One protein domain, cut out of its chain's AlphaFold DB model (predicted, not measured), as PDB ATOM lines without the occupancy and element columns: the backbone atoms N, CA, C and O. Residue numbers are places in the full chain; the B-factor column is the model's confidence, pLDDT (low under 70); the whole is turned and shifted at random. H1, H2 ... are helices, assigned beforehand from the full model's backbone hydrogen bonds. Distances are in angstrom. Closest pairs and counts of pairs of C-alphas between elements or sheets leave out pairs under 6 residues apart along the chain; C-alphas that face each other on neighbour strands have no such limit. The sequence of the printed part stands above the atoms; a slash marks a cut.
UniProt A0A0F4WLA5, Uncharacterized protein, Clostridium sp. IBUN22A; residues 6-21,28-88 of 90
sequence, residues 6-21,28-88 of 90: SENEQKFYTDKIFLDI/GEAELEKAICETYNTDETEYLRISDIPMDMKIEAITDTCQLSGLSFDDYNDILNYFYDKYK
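AT A GLANCE: This is residues 6 to 21 and 28 to 88 of the 90 residues of an uncharacterized protein of Clostridium sp. IBUN22A (UniProt A0A0F4WLA5). Three helices, H1, H3 and H4, pack crosswise with their centres in a triangle, and the fourth, H2, lies off to one side of this cluster, near H1 but touching no helix. A long link, residues 41 to 54, runs from H2 to H3. The printed part has 77 residues with four named helices, H1 H2 H3 H4 along the chain, and no named strand; the class is all helix. It is compact, with a radius of gyration of the C-alphas of 12.8 A and spans of 35 by 25 by 23 A.

HOW THE PARTS SIT: H1, residues 7 to 21, is the longest helix and touches H3, residues 55 to 68, the same way at a steep tilt of 46 degrees; the closest C-alphas, of Phe 18 and Lys 58, are 6.2 A apart. H1 also touches H4, residues 76 to 88, which meets it with residues 80 to 84 alone; the closest C-alphas, of Tyr 13 and Leu 80, are 6.9 A apart, and the lines are only just about perpendicular, at 72 degrees. H3 and H4 only just touch, with 3 pairs of C-alphas within 8 A, through residues 59 to 63 and 76 to 79 alone; the closest C-alphas, of Ile 59 and Tyr 76, are 7.5 A apart, and the lines are about perpendicular at 76 degrees. H2, residues 29 to 40, is close to H1 but not clearly touching, about perpendicular at 84 degrees; the closest C-alphas, of Leu 19 and Glu 33, are 7.2 A apart. H2 is apart from H3 and H4. In H1, H2, H3 and H4 every O i to N i+4 pair is within hydrogen-bond range.

IN THESE COORDINATES: H1 is 20.9 A from first to last C-alpha, beginning at C-alpha 7 (292.443, 265.836, 208.073). H3 is 20.0 A long, H4 18.4 A and H2 16.8 A. H4 ends at C-alpha 88 (275.567, 265.358, 198.725).

THE WHOLE: The two C-alphas farthest apart, of Asp 43 and Lys 88, are 39.4 A apart. Residues 22 to 27 are not printed; C-alphas 21 and 28 are 14.2 A apart across this cut. The H2 to H3 link is long, that from H3 to H4 short. The mean pLDDT of the printed part is 93.9, and no printed residue is under 70.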
ATOM      1  N   SER A   6     287.781 266.793 209.322       95.56
ATOM      2  CA  SER A   6     289.005 266.142 209.801       95.56
ATOM      3  C   SER A   6     290.067 266.100 208.698       95.56
ATOM      4  O   SER A   6     289.733 266.186 207.520       95.56
ATOM      5  N   GLU A   7     291.340 265.913 209.049       93.94
ATOM      6  CA  GLU A   7     292.443 265.836 208.073       93.94
ATOM      7  C   GLU A   7     292.195 264.781 206.981       93.94
ATOM      8  O   GLU A   7     292.385 265.046 205.795       93.94
ATOM      9  N   ASN A   8     291.679 263.608 207.364       94.62
ATOM     10  CA  ASN A   8     291.335 262.547 206.418       94.62
ATOM     11  C   ASN A   8     290.194 262.952 205.479       94.62
ATOM     12  O   ASN A   8     290.239 262.640 204.291       94.62
ATOM     13  N   GLU A   9     289.174 263.647 205.991       95.00
ATOM     14  CA  GLU A   9     288.094 264.162 205.150       95.00
ATOM     15  C   GLU A   9     288.600 265.263 204.218       95.00
ATOM     16  O   GLU A   9     288.253 265.252 203.044       95.00
ATOM     17  N   GLN A  10     289.444 266.177 204.705       95.88
ATOM     18  CA  GLN A  10     290.045 267.217 203.871       95.88
ATOM     19  C   GLN A  10     290.833 266.593 202.726       95.88
ATOM     20  O   GLN A  10     290.604 266.961 201.578       95.88
ATOM     21  N   LYS A  11     291.697 265.613 203.012       95.75
ATOM     22  CA  LYS A  11     292.454 264.897 201.979       95.75
ATOM     23  C   LYS A  11     291.520 264.232 200.969       95.75
ATOM     24  O   LYS A  11     291.651 264.462 199.774       95.75
ATOM     25  N   PHE A  12     290.539 263.467 201.451       94.62
ATOM     26  CA  PHE A  12     289.592 262.756 200.595       94.62
ATOM     27  C   PHE A  12     288.811 263.697 199.670       94.62
ATOM     28  O   PHE A  12     288.727 263.455 198.466       94.62
ATOM     29  N   TYR A  13     288.241 264.776 200.214       95.56
ATOM     30  CA  TYR A  13     287.486 265.729 199.405       95.56
ATOM     31  C   TYR A  13     288.395 266.524 198.477       95.56
ATOM     32  O   TYR A  13     287.998 266.773 197.351       95.56
ATOM     33  N   THR A  14     289.616 266.857 198.892       97.06
ATOM     34  CA  THR A  14     290.581 267.543 198.023       97.06
ATOM     35  C   THR A  14     290.957 266.683 196.826       97.06
ATOM     36  O   THR A  14     290.860 267.165 195.706       97.06
ATOM     37  N   ASP A  15     291.288 265.405 197.031       95.12
ATOM     38  CA  ASP A  15     291.596 264.475 195.933       95.12
ATOM     39  C   ASP A  15     290.403 264.351 194.967       95.12
ATOM     40  O   ASP A  15     290.566 264.408 193.748       95.12
ATOM     41  N   LYS A  16     289.182 264.256 195.511       93.44
ATOM     42  CA  LYS A  16     287.953 264.165 194.714       93.44
ATOM     43  C   LYS A  16     287.664 265.441 193.917       93.44
ATOM     44  O   LYS A  16     287.307 265.351 192.746       93.44
ATOM     45  N   ILE A  17     287.792 266.613 194.538       95.12
ATOM     46  CA  ILE A  17     287.558 267.908 193.884       95.12
ATOM     47  C   ILE A  17     288.619 268.147 192.817       95.12
ATOM     48  O   ILE A  17     288.284 268.575 191.721       95.12
ATOM     49  N   PHE A  18     289.877 267.831 193.119       95.56
ATOM     50  CA  PHE A  18     290.978 267.969 192.180       95.56
ATOM     51  C   PHE A  18     290.737 267.150 190.908       95.56
ATOM     52  O   PHE A  18     290.914 267.661 189.814       95.56
ATOM     53  N   LEU A  19     290.238 265.919 191.024       92.25
ATOM     54  CA  LEU A  19     289.829 265.139 189.856       92.25
ATOM     55  C   LEU A  19     288.623 265.760 189.117       92.25
ATOM     56  O   LEU A  19     288.612 265.801 187.889       92.25
ATOM     57  N   ASP A  20     287.617 266.257 189.850       90.44
ATOM     58  CA  ASP A  20     286.388 266.856 189.291       90.44
ATOM     59  C   ASP A  20     286.673 268.128 188.477       90.44
ATOM     60  O   ASP A  20     286.053 268.337 187.437       90.44
ATOM     61  N   ILE A  21     287.624 268.973 188.901       91.38
ATOM     62  CA  ILE A  21     287.946 270.222 188.183       91.38
ATOM     63  C   ILE A  21     288.591 269.986 186.811       91.38
ATOM     64  O   ILE A  21     288.466 270.838 185.934       91.38
ATOM     65  N   GLY A  28     288.074 258.569 180.461       89.69
ATOM     66  CA  GLY A  28     287.969 257.663 181.604       89.69
ATOM     67  C   GLY A  28     288.771 258.168 182.805       89.69
ATOM     68  O   GLY A  28     289.846 258.732 182.640       89.69
ATOM     69  N   GLU A  29     288.301 257.906 184.024       88.06
ATOM     70  CA  GLU A  29     288.952 258.378 185.260       88.06
ATOM     71  C   GLU A  29     290.433 257.977 185.363       88.06
ATOM     72  O   GLU A  29     291.266 258.799 185.727       88.06
ATOM     73  N   ALA A  30     290.787 256.745 184.980       89.19
ATOM     74  CA  ALA A  30     292.176 256.279 185.007       89.19
ATOM     75  C   ALA A  30     293.079 256.993 183.983       89.19
ATOM     76  O   ALA A  30     294.269 257.175 184.223       89.19
ATOM     77  N   GLU A  31     292.522 257.377 182.833       91.38
ATOM     78  CA  GLU A  31     293.243 258.130 181.805       91.38
ATOM     79  C   GLU A  31     293.414 259.590 182.232       91.38
ATOM     80  O   GLU A  31     294.503 260.146 182.098       91.38
ATOM     81  N   LEU A  32     292.373 260.166 182.835       92.56
ATOM     82  CA  LEU A  32     292.408 261.502 183.410       92.56
ATOM     83  C   LEU A  32     293.425 261.601 184.556       92.56
ATOM     84  O   LEU A  32     294.260 262.499 184.545       92.56
ATOM     85  N   GLU A  33     293.406 260.663 185.510       92.75
ATOM     86  CA  GLU A  33     294.384 260.617 186.607       92.75
ATOM     87  C   GLU A  33     295.814 260.568 186.060       92.75
ATOM     88  O   GLU A  33     296.675 261.323 186.508       92.75
ATOM     89  N   LYS A  34     296.057 259.733 185.044       92.50
ATOM     90  CA  LYS A  34     297.368 259.642 184.403       92.50
ATOM     91  C   LYS A  34     297.795 260.979 183.784       92.50
ATOM     92  O   LYS A  34     298.911 261.421 184.037       92.50
ATOM     93  N   ALA A  35     296.923 261.625 183.011       92.81
ATOM     94  CA  ALA A  35     297.223 262.900 182.357       92.81
ATOM     95  C   ALA A  35     297.484 264.033 183.368       92.81
ATOM     96  O   ALA A  35     298.390 264.848 183.181       92.81
ATOM     97  N   ILE A  36     296.721 264.062 184.464       93.12
ATOM     98  CA  ILE A  36     296.941 265.004 185.563       93.12
ATOM     99  C   ILE A  36     298.325 264.769 186.166       93.12
ATOM    100  O   ILE A  36     299.119 265.700 186.220       93.12
ATOM    101  N   CYS A  37     298.654 263.537 186.561       94.00
ATOM    102  CA  CYS A  37     299.964 263.215 187.125       94.00
ATOM    103  C   CYS A  37     301.113 263.620 186.187       94.00
ATOM    104  O   CYS A  37     302.043 264.295 186.619       94.00
ATOM    105  N   GLU A  38     301.015 263.301 184.892       94.19
ATOM    106  CA  GLU A  38     302.015 263.690 183.885       94.19
ATOM    107  C   GLU A  38     302.220 265.211 183.798       94.19
ATOM    108  O   GLU A  38     303.338 265.657 183.562       94.19
ATOM    109  N   THR A  39     301.177 266.008 184.045       92.56
ATOM    110  CA  THR A  39     301.248 267.480 184.024       92.56
ATOM    111  C   THR A  39     302.024 268.056 185.215       92.56
ATOM    112  O   THR A  39     302.632 269.117 185.090       92.56
ATOM    113  N   TYR A  40     302.013 267.373 186.362       93.38
ATOM    114  CA  TYR A  40     302.711 267.808 187.581       93.38
ATOM    115  C   TYR A  40     304.102 267.177 187.737       93.38
ATOM    116  O   TYR A  40     304.865 267.578 188.617       93.38
ATOM    117  N   ASN A  41     304.445 266.205 186.891       94.38
ATOM    118  CA  ASN A  41     305.766 265.594 186.881       94.38
ATOM    119  C   ASN A  41     306.826 266.579 186.374       94.38
ATOM    120  O   ASN A  41     306.592 267.395 185.483       94.38
ATOM    121  N   THR A  42     308.025 266.471 186.935       93.06
ATOM    122  CA  THR A  42     309.214 267.220 186.512       93.06
ATOM    123  C   THR A  42     310.366 266.248 186.274       93.06
ATOM    124  O   THR A  42     310.257 265.065 186.592       93.06
ATOM    125  N   ASP A  43     311.507 266.741 185.787       93.81
ATOM    126  CA  ASP A  43     312.722 265.921 185.650       93.81
ATOM    127  C   ASP A  43     313.192 265.311 186.991       93.81
ATOM    128  O   ASP A  43     313.924 264.322 186.999       93.81
ATOM    129  N   GLU A  44     312.772 265.884 188.127       94.75
ATOM    130  CA  GLU A  44     313.183 265.470 189.473       94.75
ATOM    131  C   GLU A  44     312.068 264.788 190.280       94.75
ATOM    132  O   GLU A  44     312.329 264.269 191.367       94.75
ATOM    133  N   THR A  45     310.813 264.807 189.820       93.69
ATOM    134  CA  THR A  45     309.670 264.310 190.603       93.69
ATOM    135  C   THR A  45     308.633 263.628 189.723       93.69
ATOM    136  O   THR A  45     308.165 264.200 188.744       93.69
ATOM    137  N   GLU A  46     308.242 262.420 190.128       95.62
ATOM    138  CA  GLU A  46     307.223 261.607 189.472       95.62
ATOM    139  C   GLU A  46     306.096 261.272 190.457       95.62
ATOM    140  O   GLU A  46     306.329 260.733 191.542       95.62
ATOM    141  N   TYR A  47     304.868 261.568 190.051       95.50
ATOM    142  CA  TYR A  47     303.625 261.197 190.703       95.50
ATOM    143  C   TYR A  47     302.925 260.135 189.859       95.50
ATOM    144  O   TYR A  47     302.803 260.270 188.640       95.50
ATOM    145  N   LEU A  48     302.454 259.070 190.508       93.62
ATOM    146  CA  LEU A  48     301.714 257.993 189.843       93.62
ATOM    147  C   LEU A  48     300.220 258.048 190.161       93.62
ATOM    148  O   LEU A  48     299.411 257.546 189.382       93.62
ATOM    149  N   ARG A  49     299.854 258.656 191.294       93.75
ATOM    150  CA  ARG A  49     298.476 258.858 191.745       93.75
ATOM    151  C   ARG A  49     298.234 260.303 192.155       93.75
ATOM    152  O   ARG A  49     299.121 260.951 192.708       93.75
ATOM    153  N   ILE A  50     296.987 260.759 192.050       93.62
ATOM    154  CA  ILE A  50     296.569 262.069 192.592       93.62
ATOM    155  C   ILE A  50     296.837 262.164 194.101       93.62
ATOM    156  O   ILE A  50     297.161 263.234 194.628       93.62
ATOM    157  N   SER A  51     296.745 261.037 194.811       93.56
ATOM    158  CA  SER A  51     297.040 260.971 196.244       93.56
ATOM    159  C   SER A  51     298.497 261.284 196.591       93.56
ATOM    160  O   SER A  51     298.762 261.606 197.751       93.56
ATOM    161  N   ASP A  52     299.407 261.164 195.619       94.56
ATOM    162  CA  ASP A  52     300.845 261.402 195.777       94.56
ATOM    163  C   ASP A  52     301.203 262.871 195.521       94.56
ATOM    164  O   ASP A  52     302.206 263.359 196.041       94.56
ATOM    165  N   ILE A  53     300.364 263.587 194.762       95.69
ATOM    166  CA  ILE A  53     300.531 265.019 194.509       95.69
ATOM    167  C   ILE A  53     300.382 265.777 195.841       95.69
ATOM    168  O   ILE A  53     299.420 265.525 196.586       95.69
ATOM    169  N   PRO A  54     301.300 266.711 196.158       96.56
ATOM    170  CA  PRO A  54     301.235 267.527 197.360       96.56
ATOM    171  C   PRO A  54     299.882 268.223 197.544       96.56
ATOM    172  O   PRO A  54     299.229 268.671 196.599       96.56
ATOM    173  N   MET A  55     299.427 268.271 198.795       96.12
ATOM    174  CA  MET A  55     298.112 268.812 199.150       96.12
ATOM    175  C   MET A  55     297.987 270.298 198.801       96.12
ATOM    176  O   MET A  55     296.950 270.727 198.309       96.12
ATOM    177  N   ASP A  56     299.039 271.069 199.049       96.44
ATOM    178  CA  ASP A  56     299.133 272.495 198.743       96.44
ATOM    179  C   ASP A  56     298.984 272.780 197.243       96.44
ATOM    180  O   ASP A  56     298.190 273.646 196.884       96.44
ATOM    181  N   MET A  57     299.627 271.993 196.375       96.19
ATOM    182  CA  MET A  57     299.464 272.110 194.917       96.19
ATOM    183  C   MET A  57     298.016 271.867 194.478       96.19
ATOM    184  O   MET A  57     297.473 272.583 193.636       96.19
ATOM    185  N   LYS A  58     297.351 270.872 195.079       96.88
ATOM    186  CA  LYS A  58     295.935 270.597 194.794       96.88
ATOM    187  C   LYS A  58     295.035 271.735 195.268       96.88
ATOM    188  O   LYS A  58     294.127 272.133 194.545       96.88
ATOM    189  N   ILE A  59     295.294 272.271 196.462       96.88
ATOM    190  CA  ILE A  59     294.558 273.414 197.017       96.88
ATOM    191  C   ILE A  59     294.685 274.638 196.103       96.88
ATOM    192  O   ILE A  59     293.675 275.289 195.832       96.88
ATOM    193  N   GLU A  60     295.892 274.936 195.619       96.19
ATOM    194  CA  GLU A  60     296.162 276.049 194.704       96.19
ATOM    195  C   GLU A  60     295.353 275.902 193.409       96.19
ATOM    196  O   GLU A  60     294.520 276.756 193.108       96.19
ATOM    197  N   ALA A  61     295.471 274.763 192.723       96.06
ATOM    198  CA  ALA A  61     294.748 274.512 191.477       96.06
ATOM    199  C   ALA A  61     293.215 274.586 191.629       96.06
ATOM    200  O   ALA A  61     292.518 275.127 190.764       96.06
ATOM    201  N   ILE A  62     292.669 274.056 192.730       97.00
ATOM    202  CA  ILE A  62     291.230 274.128 193.025       97.00
ATOM    203  C   ILE A  62     290.801 275.576 193.263       97.00
ATOM    204  O   ILE A  62     289.766 276.005 192.744       97.00
ATOM    205  N   THR A  63     291.581 276.321 194.046       96.38
ATOM    206  CA  THR A  63     291.297 277.720 194.376       96.38
ATOM    207  C   THR A  63     291.310 278.577 193.113       96.38
ATOM    208  O   THR A  63     290.343 279.299 192.864       96.38
ATOM    209  N   ASP A  64     292.332 278.424 192.273       95.19
ATOM    210  CA  ASP A  64     292.464 279.138 191.004       95.19
ATOM    211  C   ASP A  64     291.310 278.813 190.054       95.19
ATOM    212  O   ASP A  64     290.682 279.710 189.493       95.19
ATOM    213  N   THR A  65     290.951 277.534 189.928       95.12
ATOM    214  CA  THR A  65     289.832 277.114 189.071       95.12
ATOM    215  C   THR A  65     288.500 277.694 189.551       95.12
ATOM    216  O   THR A  65     287.683 278.151 188.744       95.12
ATOM    217  N   CYS A  66     288.275 277.724 190.866       95.44
ATOM    218  CA  CYS A  66     287.094 278.351 191.453       95.44
ATOM    219  C   CYS A  66     287.036 279.848 191.127       95.44
ATOM    220  O   CYS A  66     285.998 280.333 190.671       95.44
ATOM    221  N   GLN A  67     288.151 280.562 191.292       94.56
ATOM    222  CA  GLN A  67     288.243 281.990 190.989       94.56
ATOM    223  C   GLN A  67     288.017 282.281 189.502       94.56
ATOM    224  O   GLN A  67     287.237 283.174 189.166       94.56
ATOM    225  N   LEU A  68     288.622 281.493 188.606       95.19
ATOM    226  CA  LEU A  68     288.415 281.590 187.155       95.19
ATOM    227  C   LEU A  68     286.954 281.338 186.759       95.19
ATOM    228  O   LEU A  68     286.459 281.927 185.798       95.19
ATOM    229  N   SER A  69     286.246 280.512 187.531       92.81
ATOM    230  CA  SER A  69     284.815 280.235 187.362       92.81
ATOM    231  C   SER A  69     283.903 281.306 187.980       92.81
ATOM    232  O   SER A  69     282.680 281.164 187.950       92.81
ATOM    233  N   GLY A  70     284.465 282.376 188.553       95.25
ATOM    234  CA  GLY A  70     283.716 283.452 189.207       95.25
ATOM    235  C   GLY A  70     283.208 283.108 190.610       95.25
ATOM    236  O   GLY A  70     282.359 283.827 191.140       95.25
ATOM    237  N   LEU A  71     283.703 282.027 191.219       94.81
ATOM    238  CA  LEU A  71     283.410 281.668 192.605       94.81
ATOM    239  C   LEU A  71     284.422 282.346 193.536       94.81
ATOM    240  O   LEU A  71     285.626 282.325 193.292       94.81
ATOM    241  N   SER A  72     283.931 282.937 194.623       92.25
ATOM    242  CA  SER A  72     284.753 283.596 195.639       92.25
ATOM    243  C   SER A  72     284.442 283.006 197.010       92.25
ATOM    244  O   SER A  72     283.276 282.796 197.350       92.25
ATOM    245  N   PHE A  73     285.498 282.724 197.769       94.19
ATOM    246  CA  PHE A  73     285.459 282.055 199.064       94.19
ATOM    247  C   PHE A  73     286.413 282.764 200.031       94.19
ATOM    248  O   PHE A  73     287.441 283.282 199.590       94.19
ATOM    249  N   ASP A  74     286.087 282.781 201.327       93.75
ATOM    250  CA  ASP A  74     286.934 283.430 202.339       93.75
ATOM    251  C   ASP A  74     288.169 282.575 202.674       93.75
ATOM    252  O   ASP A  74     289.245 283.105 202.951       93.75
ATOM    253  N   ASP A  75     288.020 281.246 202.648       93.25
ATOM    254  CA  ASP A  75     289.089 280.285 202.915       93.25
ATOM    255  C   ASP A  75     288.873 278.935 202.196       93.25
ATOM    256  O   ASP A  75     287.868 278.700 201.520       93.25
ATOM    257  N   TYR A  76     289.830 278.014 202.345       94.31
ATOM    258  CA  TYR A  76     289.740 276.686 201.731       94.31
ATOM    259  C   TYR A  76     288.631 275.802 202.332       94.31
ATOM    260  O   TYR A  76     288.055 274.965 201.636       94.31
ATOM    261  N   ASN A  77     288.272 275.988 203.608       94.38
ATOM    262  CA  ASN A  77     287.161 275.237 204.196       94.38
ATOM    263  C   ASN A  77     285.827 275.621 203.550       94.38
ATOM    264  O   ASN A  77     284.924 274.784 203.485       94.38
ATOM    265  N   ASP A  78     285.695 276.845 203.051       95.38
ATOM    266  CA  ASP A  78     284.513 277.280 202.312       95.38
ATOM    267  C   ASP A  78     284.385 276.580 200.966       95.38
ATOM    268  O   ASP A  78     283.292 276.122 200.620       95.38
ATOM    269  N   ILE A  79     285.506 276.390 200.269       95.94
ATOM    270  CA  ILE A  79     285.574 275.571 199.055       95.94
ATOM    271  C   ILE A  79     285.143 274.133 199.371       95.94
ATOM    272  O   ILE A  79     284.249 273.591 198.717       95.94
ATOM    273  N   LEU A  80     285.712 273.521 200.415       96.38
ATOM    274  CA  LEU A  80     285.351 272.156 200.810       96.38
ATOM    275  C   LEU A  80     283.862 272.024 201.149       96.38
ATOM    276  O   LEU A  80     283.227 271.048 200.754       96.38
ATOM    277  N   ASN A  81     283.287 272.999 201.854       96.00
ATOM    278  CA  ASN A  81     281.859 273.013 202.171       96.00
ATOM    279  C   ASN A  81     280.991 273.123 200.911       96.00
ATOM    280  O   ASN A  81     280.020 272.379 200.780       96.00
ATOM    281  N   TYR A  82     281.362 273.993 199.968       94.81
ATOM    282  CA  TYR A  82     280.655 274.151 198.699       94.81
ATOM    283  C   TYR A  82     280.591 272.834 197.910       94.81
ATOM    284  O   TYR A  82     279.511 272.388 197.512       94.81
ATOM    285  N   PHE A  83     281.734 272.167 197.728       94.19
ATOM    286  CA  PHE A  83     281.783 270.897 197.003       94.19
ATOM    287  C   PHE A  83     281.166 269.736 197.789       94.19
ATOM    288  O   PHE A  83     280.541 268.864 197.191       94.19
ATOM    289  N   TYR A  84     281.277 269.727 199.118       92.75
ATOM    290  CA  TYR A  84     280.590 268.747 199.961       92.75
ATOM    291  C   TYR A  84     279.072 268.793 199.750       92.75
ATOM    292  O   TYR A  84     278.448 267.753 199.529       92.75
ATOM    293  N   ASP A  85     278.487 269.993 199.747       91.19
ATOM    294  CA  ASP A  85     277.062 270.172 199.479       91.19
ATOM    295  C   ASP A  85     276.709 269.793 198.030       91.19
ATOM    296  O   ASP A  85     275.695 269.128 197.805       91.19
ATOM    297  N   LYS A  86     277.561 270.124 197.048       89.00
ATOM    298  CA  LYS A  86     277.407 269.683 195.647       89.00
ATOM    299  C   LYS A  86     277.361 268.153 195.541       89.00
ATOM    300  O   LYS A  86     276.472 267.615 194.890       89.00
ATOM    301  N   TYR A  87     278.276 267.441 196.201       86.50
ATOM    302  CA  TYR A  87     278.352 265.975 196.152       86.50
ATOM    303  C   TYR A  87     277.274 265.263 196.959       86.50
ATOM    304  O   TYR A  87     277.008 264.097 196.698       86.50
ATOM    305  N   LYS A  88     276.680 265.919 197.956       81.75
ATOM    306  CA  LYS A  88     275.567 265.358 198.725       81.75
ATOM    307  C   LYS A  88     274.240 265.412 197.959       81.75
ATOM    308  O   LYS A  88     273.355 264.605 198.232       81.75
TER     309      LYS A  88